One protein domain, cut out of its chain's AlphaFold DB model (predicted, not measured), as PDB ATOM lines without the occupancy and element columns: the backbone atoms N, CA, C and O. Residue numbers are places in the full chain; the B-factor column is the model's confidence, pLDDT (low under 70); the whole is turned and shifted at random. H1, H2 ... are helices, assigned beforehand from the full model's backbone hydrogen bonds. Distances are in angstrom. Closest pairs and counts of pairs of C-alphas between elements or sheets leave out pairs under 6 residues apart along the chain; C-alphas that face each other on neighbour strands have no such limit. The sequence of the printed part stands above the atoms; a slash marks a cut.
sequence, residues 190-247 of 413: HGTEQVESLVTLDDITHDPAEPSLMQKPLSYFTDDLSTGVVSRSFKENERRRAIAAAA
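This is residues 190 to 247 of the 413 residues of the protein "SANT domain-containing protein" of Absidia repens (UniProt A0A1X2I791). Helices H1 and H4 lie side by side at one end, and a wide open loop with two short helices, H2 and H3, makes the other. Residues 199 to 200 pair, parallel, with residues 229 to 230 at the loop's neck. The 58 printed residues include four named helices, H1 to H4 in chain order, and no named strand; the class is all helix. The whole is loose, radius of gyration of the C-alphas 13.5 A, and elongated, spanning 44 by 24 by 16 A.

H1, residues 190 to 196, touches H4, residues 232 to 247, at residues 235 to 242 of H4 alone; the closest C-alphas, of Val 195 and Arg 239, are 6.2 A apart. They run opposite ways at a shallow tilt of 32 degrees, only just short of steep. H2, residues 211 to 214, and H3, residues 218 to 221, touch no helix. Every O i to N i+4 pair is within hydrogen-bond range in H4, 2 of 3 in H1; H2 and H3 are too short for one.

H1 begins at C-alpha 190 (19.196, 46.741, -6.063) and measures 10.3 A from first to last C-alpha, H2 and H3 5.5 A each. H4, 22.3 A, ends at C-alpha 247 (26.706, 34.373, 0.046).

The printed part has no cut. The link H1 to H2 is long, 14 residues. Mean pLDDT of the printed part is 72.9; 17 residues are under 70, among them 190 to 196.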
ATOM      1  N   HIS A 190      18.848  46.099  -4.782       49.62
ATOM      2  CA  HIS A 190      19.196  46.741  -6.063       49.62
ATOM      3  C   HIS A 190      20.532  46.249  -6.649       49.62
ATOM      4  O   HIS A 190      20.887  46.623  -7.762       49.62
ATOM      5  N   GLY A 191      21.295  45.428  -5.917       52.56
ATOM      6  CA  GLY A 191      22.571  44.902  -6.409       52.56
ATOM      7  C   GLY A 191      22.410  43.880  -7.538       52.56
ATOM      8  O   GLY A 191      23.231  43.846  -8.445       52.56
ATOM      9  N   THR A 192      21.352  43.066  -7.509       54.47
ATOM     10  CA  THR A 192      21.076  42.050  -8.541       54.47
ATOM     11  C   THR A 192      20.448  42.664  -9.791       54.47
ATOM     12  O   THR A 192      20.876  42.366 -10.901       54.47
ATOM     13  N   GLU A 193      19.506  43.589  -9.596       56.03
ATOM     14  CA  GLU A 193      18.809  44.344 -10.648       56.03
ATOM     15  C   GLU A 193      19.792  45.117 -11.551       56.03
ATOM     16  O   GLU A 193      19.670  45.102 -12.774       56.03
ATOM     17  N   GLN A 194      20.841  45.713 -10.965       62.00
ATOM     18  CA  GLN A 194      21.880  46.402 -11.738       62.00
ATOM     19  C   GLN A 194      22.724  45.453 -12.604       62.00
ATOM     20  O   GLN A 194      23.095  45.837 -13.709       62.00
ATOM     21  N   VAL A 195      22.987  44.214 -12.175       62.97
ATOM     22  CA  VAL A 195      23.778  43.247 -12.968       62.97
ATOM     23  C   VAL A 195      22.982  42.691 -14.151       62.97
ATOM     24  O   VAL A 195      23.553  42.454 -15.215       62.97
ATOM     25  N   GLU A 196      21.670  42.508 -13.994       66.50
ATOM     26  CA  GLU A 196      20.788  42.073 -15.086       66.50
ATOM     27  C   GLU A 196      20.590  43.166 -16.145       66.50
ATOM     28  O   GLU A 196      20.473  42.842 -17.324       66.50
ATOM     29  N   SER A 197      20.657  44.448 -15.760       71.94
ATOM     30  CA  SER A 197      20.622  45.579 -16.703       71.94
ATOM     31  C   SER A 197      21.898  45.779 -17.539       71.94
ATOM     32  O   SER A 197      21.871  46.546 -18.497       71.94
ATOM     33  N   LEU A 198      23.015  45.112 -17.212       77.69
ATOM     34  CA  LEU A 198      24.242  45.210 -18.011       77.69
ATOM     35  C   LEU A 198      24.083  44.429 -19.316       77.69
ATOM     36  O   LEU A 198      23.807  43.230 -19.289       77.69
ATOM     37  N   VAL A 199      24.342  45.067 -20.453       80.06
ATOM     38  CA  VAL A 199      24.262  44.455 -21.788       80.06
ATOM     39  C   VAL A 199      25.681  44.237 -22.328       80.06
ATOM     40  O   VAL A 199      26.515  45.138 -22.221       80.06
ATOM     41  N   THR A 200      25.997  43.057 -22.872       82.62
ATOM     42  CA  THR A 200      27.288  42.807 -23.549       82.62
ATOM     43  C   THR A 200      27.160  42.922 -25.060       82.62
ATOM     44  O   THR A 200      26.062  42.887 -25.602       82.62
ATOM     45  N   LEU A 201      28.295  43.004 -25.762       76.81
ATOM     46  CA  LEU A 201      28.333  42.965 -27.232       76.81
ATOM     47  C   LEU A 201      27.633  41.725 -27.821       76.81
ATOM     48  O   LEU A 201      27.120  41.790 -28.927       76.81
ATOM     49  N   ASP A 202      27.586  40.618 -27.075       78.56
ATOM     50  CA  ASP A 202      26.909  39.379 -27.482       78.56
ATOM     51  C   ASP A 202      25.379  39.436 -27.328       78.56
ATOM     52  O   ASP A 202      24.666  38.652 -27.949       78.56
ATOM     53  N   ASP A 203      24.883  40.332 -26.470       77.50
ATOM     54  CA  ASP A 203      23.456  40.527 -26.198       77.50
ATOM     55  C   ASP A 203      22.811  41.515 -27.204       77.50
ATOM     56  O   ASP A 203      21.596  41.719 -27.179       77.50
ATOM     57  N   ILE A 204      23.609  42.155 -28.075       74.81
ATOM     58  CA  ILE A 204      23.182  43.217 -29.000       74.81
ATOM     59  C   ILE A 204      23.250  42.714 -30.442       74.81
ATOM     60  O   ILE A 204      24.279  42.240 -30.911       74.81
ATOM     61  N   THR A 205      22.144  42.858 -31.171       71.75
ATOM     62  CA  THR A 205      22.011  42.441 -32.581       71.75
ATOM     63  C   THR A 205      22.248  43.563 -33.597       71.75
ATOM     64  O   THR A 205      22.174  43.322 -34.798       71.75
ATOM     65  N   HIS A 206      22.494  44.784 -33.122       71.31
ATOM     66  CA  HIS A 206      22.705  45.998 -33.914       71.31
ATOM     67  C   HIS A 206      24.161  46.466 -33.777       71.31
ATOM     68  O   HIS A 206      24.822  46.147 -32.789       71.31
ATOM     69  N   ASP A 207      24.673  47.212 -34.757       73.06
ATOM     70  CA  ASP A 207      26.055  47.701 -34.724       73.06
ATOM     71  C   ASP A 207      26.250  48.684 -33.545       73.06
ATOM     72  O   ASP A 207      25.545  49.693 -33.472       73.06
ATOM     73  N   PRO A 208      27.180  48.434 -32.600       66.06
ATOM     74  CA  PRO A 208      27.437  49.355 -31.493       66.06
ATOM     75  C   PRO A 208      27.989  50.722 -31.942       66.06
ATOM     76  O   PRO A 208      27.990  51.660 -31.144       66.06
ATOM     77  N   ALA A 209      28.454  50.857 -33.190       68.06
ATOM     78  CA  ALA A 209      28.985  52.089 -33.771       68.06
ATOM     79  C   ALA A 209      27.922  52.922 -34.525       68.06
ATOM     80  O   ALA A 209      28.206  53.500 -35.574       68.06
ATOM     81  N   GLU A 210      26.704  53.019 -33.979       71.94
ATOM     82  CA  GLU A 210      25.624  53.871 -34.503       71.94
ATOM     83  C   GLU A 210      26.133  55.281 -34.895       71.94
ATOM     84  O   GLU A 210      26.694  55.985 -34.045       71.94
ATOM     85  N   PRO A 211      25.911  55.767 -36.135       72.00
ATOM     86  CA  PRO A 211      26.491  57.028 -36.617       72.00
ATOM     87  C   PRO A 211      26.037  58.250 -35.800       72.00
ATOM     88  O   PRO A 211      26.768  59.233 -35.674       72.00
ATOM     89  N   SER A 212      24.868  58.156 -35.158       77.31
ATOM     90  CA  SER A 212      24.346  59.160 -34.220       77.31
ATOM     91  C   SER A 212      25.156  59.288 -32.919       77.31
ATOM     92  O   SER A 212      24.965  60.247 -32.171       77.31
ATOM     93  N   LEU A 213      26.034  58.330 -32.601       72.94
ATOM     94  CA  LEU A 213      26.932  58.384 -31.445       72.94
ATOM     95  C   LEU A 213      28.229  59.141 -31.756       72.94
ATOM     96  O   LEU A 213      28.754  59.805 -30.866       72.94
ATOM     97  N   MET A 214      28.708  59.126 -33.004       76.69
ATOM     98  CA  MET A 214      29.991  59.747 -33.375       76.69
ATOM     99  C   MET A 214      30.018  61.275 -33.209       76.69
ATOM    100  O   MET A 214      31.087  61.853 -33.042       76.69
ATOM    101  N   GLN A 215      28.856  61.932 -33.233       81.06
ATOM    102  CA  GLN A 215      28.733  63.381 -33.031       81.06
ATOM    103  C   GLN A 215      28.553  63.784 -31.556       81.06
ATOM    104  O   GLN A 215      28.474  64.974 -31.249       81.06
ATOM    105  N   LYS A 216      28.454  62.825 -30.627       81.88
ATOM    106  CA  LYS A 216      28.235  63.129 -29.208       81.88
ATOM    107  C   LYS A 216      29.563  63.484 -28.527       81.88
ATOM    108  O   LYS A 216      30.568  62.817 -28.770       81.88
ATOM    109  N   PRO A 217      29.595  64.510 -27.655       86.31
ATOM    110  CA  PRO A 217      30.809  64.871 -26.931       86.31
ATOM    111  C   PRO A 217      31.225  63.738 -25.989       86.31
ATOM    112  O   PRO A 217      30.376  63.007 -25.482       86.31
ATOM    113  N   LEU A 218      32.524  63.645 -25.685       80.56
ATOM    114  CA  LEU A 218      33.081  62.593 -24.823       80.56
ATOM    115  C   LEU A 218      32.349  62.470 -23.471       80.56
ATOM    116  O   LEU A 218      32.205  61.366 -22.955       80.56
ATOM    117  N   SER A 219      31.815  63.577 -22.941       82.00
ATOM    118  CA  SER A 219      31.020  63.598 -21.707       82.00
ATOM    119  C   SER A 219      29.791  62.680 -21.743       82.00
ATOM    120  O   SER A 219      29.463  62.069 -20.732       82.00
ATOM    121  N   TYR A 220      29.147  62.522 -22.906       78.88
ATOM    122  CA  TYR A 220      27.990  61.635 -23.076       78.88
ATOM    123  C   TYR A 220      28.336  60.159 -22.828       78.88
ATOM    124  O   TYR A 220      27.488  59.387 -22.392       78.88
ATOM    125  N   PHE A 221      29.587  59.772 -23.086       74.81
ATOM    126  CA  PHE A 221      30.099  58.422 -22.845       74.81
ATOM    127  C   PHE A 221      30.662  58.239 -21.425       74.81
ATOM    128  O   PHE A 221      31.000  57.119 -21.052       74.81
ATOM    129  N   THR A 222      30.785  59.319 -20.643       72.69
ATOM    130  CA  THR A 222      31.237  59.275 -19.238       72.69
ATOM    131  C   THR A 222      30.103  59.363 -18.221       72.69
ATOM    132  O   THR A 222      30.333  59.118 -17.038       72.69
ATOM    133  N   ASP A 223      28.895  59.715 -18.657       66.00
ATOM    134  CA  ASP A 223      27.696  59.566 -17.841       66.00
ATOM    135  C   ASP A 223      27.303  58.077 -17.814       66.00
ATOM    136  O   ASP A 223      27.177  57.460 -18.872       66.00
ATOM    137  N   ASP A 224      27.113  57.503 -16.616       58.97
ATOM    138  CA  ASP A 224      26.717  56.097 -16.389       58.97
ATOM    139  C   ASP A 224      25.293  55.824 -16.928       58.97
ATOM    140  O   ASP A 224      24.317  55.675 -16.184       58.97
ATOM    141  N   LEU A 225      25.154  55.781 -18.252       53.94
ATOM    142  CA  LEU A 225      23.930  55.408 -18.942       53.94
ATOM    143  C   LEU A 225      23.707  53.901 -18.799       53.94
ATOM    144  O   LEU A 225      24.556  53.086 -19.159       53.94
ATOM    145  N   SER A 226      22.492  53.522 -18.401       54.81
ATOM    146  CA  SER A 226      21.996  52.135 -18.369       54.81
ATOM    147  C   SER A 226      21.897  51.463 -19.751       54.81
ATOM    148  O   SER A 226      21.290  50.407 -19.882       54.81
ATOM    149  N   THR A 227      22.443  52.096 -20.790       58.53
ATOM    150  CA  THR A 227      22.548  51.614 -22.171       58.53
ATOM    151  C   THR A 227      24.006  51.397 -22.600       58.53
ATOM    152  O   THR A 227      24.261  51.137 -23.771       58.53
ATOM    153  N   GLY A 228      24.975  51.554 -21.689       65.94
ATOM    154  CA  GLY A 228      26.385  51.289 -21.964       65.94
ATOM    155  C   GLY A 228      26.646  49.803 -22.210       65.94
ATOM    156  O   GLY A 228      26.233  48.954 -21.418       65.94
ATOM    157  N   VAL A 229      27.351  49.489 -23.299       76.56
ATOM    158  CA  VAL A 229      27.751  48.115 -23.627       76.56
ATOM    159  C   VAL A 229      29.012  47.755 -22.852       76.56
ATOM    160  O   VAL A 229      30.017  48.462 -22.913       76.56
ATOM    161  N   VAL A 230      28.969  46.647 -22.122       79.12
ATOM    162  CA  VAL A 230      30.012  46.255 -21.171       79.12
ATOM    163  C   VAL A 230      30.654  44.929 -21.589       79.12
ATOM    164  O   VAL A 230      30.044  44.097 -22.259       79.12
ATOM    165  N   SER A 231      31.918  44.701 -21.222       80.25
ATOM    166  CA  SER A 231      32.607  43.460 -21.584       80.25
ATOM    167  C   SER A 231      31.996  42.234 -20.887       80.25
ATOM    168  O   SER A 231      31.574  42.289 -19.726       80.25
ATOM    169  N   ARG A 232      32.005  41.084 -21.578       82.62
ATOM    170  CA  ARG A 232      31.490  39.807 -21.049       82.62
ATOM    171  C   ARG A 232      32.143  39.428 -19.712       82.62
ATOM    172  O   ARG A 232      31.464  38.957 -18.803       82.62
ATOM    173  N   SER A 233      33.446  39.684 -19.569       80.12
ATOM    174  CA  SER A 233      34.201  39.436 -18.336       80.12
ATOM    175  C   SER A 233      33.780  40.346 -17.179       80.12
ATOM    176  O   SER A 233      33.712  39.874 -16.046       80.12
ATOM    177  N   PHE A 234      33.445  41.615 -17.435       81.88
ATOM    178  CA  PHE A 234      32.962  42.531 -16.399       81.88
ATOM    179  C   PHE A 234      31.551  42.150 -15.927       81.88
ATOM    180  O   PHE A 234      31.343  42.032 -14.719       81.88
ATOM    181  N   LYS A 235      30.606  41.878 -16.845       84.19
ATOM    182  CA  LYS A 235      29.240  41.422 -16.495       84.19
ATOM    183  C   LYS A 235      29.276  40.143 -15.652       84.19
ATOM    184  O   LYS A 235      28.584  40.037 -14.640       84.19
ATOM    185  N   GLU A 236      30.137  39.194 -16.016       83.06
ATOM    186  CA  GLU A 236      30.335  37.956 -15.257       83.06
ATOM    187  C   GLU A 236      31.027  38.187 -13.899       83.06
ATOM    188  O   GLU A 236      30.654  37.565 -12.904       83.06
ATOM    189  N   ASN A 237      31.991  39.108 -13.804       80.69
ATOM    190  CA  ASN A 237      32.646  39.420 -12.533       80.69
ATOM    191  C   ASN A 237      31.707  40.144 -11.552       80.69
ATOM    192  O   ASN A 237      31.693  39.811 -10.368       80.69
ATOM    193  N   GLU A 238      30.864  41.066 -12.024       79.62
ATOM    194  CA  GLU A 238      29.824  41.683 -11.189       79.62
ATOM    195  C   GLU A 238      28.721  40.680 -10.805       79.62
ATOM    196  O   GLU A 238      28.280  40.684  -9.656       79.62
ATOM    197  N   ARG A 239      28.364  39.713 -11.668       81.19
ATOM    198  CA  ARG A 239      27.516  38.571 -11.268       81.19
ATOM    199  C   ARG A 239      28.155  37.759 -10.140       81.19
ATOM    200  O   ARG A 239      27.499  37.491  -9.133       81.19
ATOM    201  N   ARG A 240      29.438  37.394 -10.256       80.38
ATOM    202  CA  ARG A 240      30.178  36.690  -9.188       80.38
ATOM    203  C   ARG A 240      30.242  37.510  -7.906       80.38
ATOM    204  O   ARG A 240      30.079  36.952  -6.825       80.38
ATOM    205  N   ARG A 241      30.423  38.826  -8.015       76.94
ATOM    206  CA  ARG A 241      30.427  39.761  -6.886       76.94
ATOM    207  C   ARG A 241      29.061  39.851  -6.210       76.94
ATOM    208  O   ARG A 241      29.015  39.831  -4.984       76.94
ATOM    209  N   ALA A 242      27.968  39.885  -6.969       76.94
ATOM    210  CA  ALA A 242      26.605  39.853  -6.442       76.94
ATOM    211  C   ALA A 242      26.300  38.519  -5.735       76.94
ATOM    212  O   ALA A 242      25.792  38.523  -4.614       76.94
ATOM    213  N   ILE A 243      26.695  37.385  -6.326       78.69
ATOM    214  CA  ILE A 243      26.581  36.057  -5.700       78.69
ATOM    215  C   ILE A 243      27.430  35.980  -4.423       78.69
ATOM    216  O   ILE A 243      26.945  35.512  -3.398       78.69
ATOM    217  N   ALA A 244      28.664  36.491  -4.432       76.25
ATOM    218  CA  ALA A 244      29.526  36.536  -3.252       76.25
ATOM    219  C   ALA A 244      28.990  37.487  -2.164       76.25
ATOM    220  O   ALA A 244      29.106  37.188  -0.977       76.25
ATOM    221  N   ALA A 245      28.362  38.605  -2.537       72.06
ATOM    222  CA  ALA A 245      27.695  39.518  -1.609       72.06
ATOM    223  C   ALA A 245      26.441  38.883  -0.978       72.06
ATOM    224  O   ALA A 245      26.212  39.044   0.219       72.06
ATOM    225  N   ALA A 246      25.672  38.107  -1.748       69.00
ATOM    226  CA  ALA A 246      24.560  37.313  -1.230       69.00
ATOM    227  C   ALA A 246      25.053  36.174  -0.315       69.00
ATOM    228  O   ALA A 246      24.517  35.978   0.776       69.00
ATOM    229  N   ALA A 247      26.116  35.469  -0.715       66.75
ATOM    230  CA  ALA A 247      26.706  34.373   0.046       66.75
ATOM    231  C   ALA A 247      27.332  34.844   1.369       66.75
ATOM    232  O   ALA A 247      27.095  34.220   2.395       66.75
TER     233      ALA A 247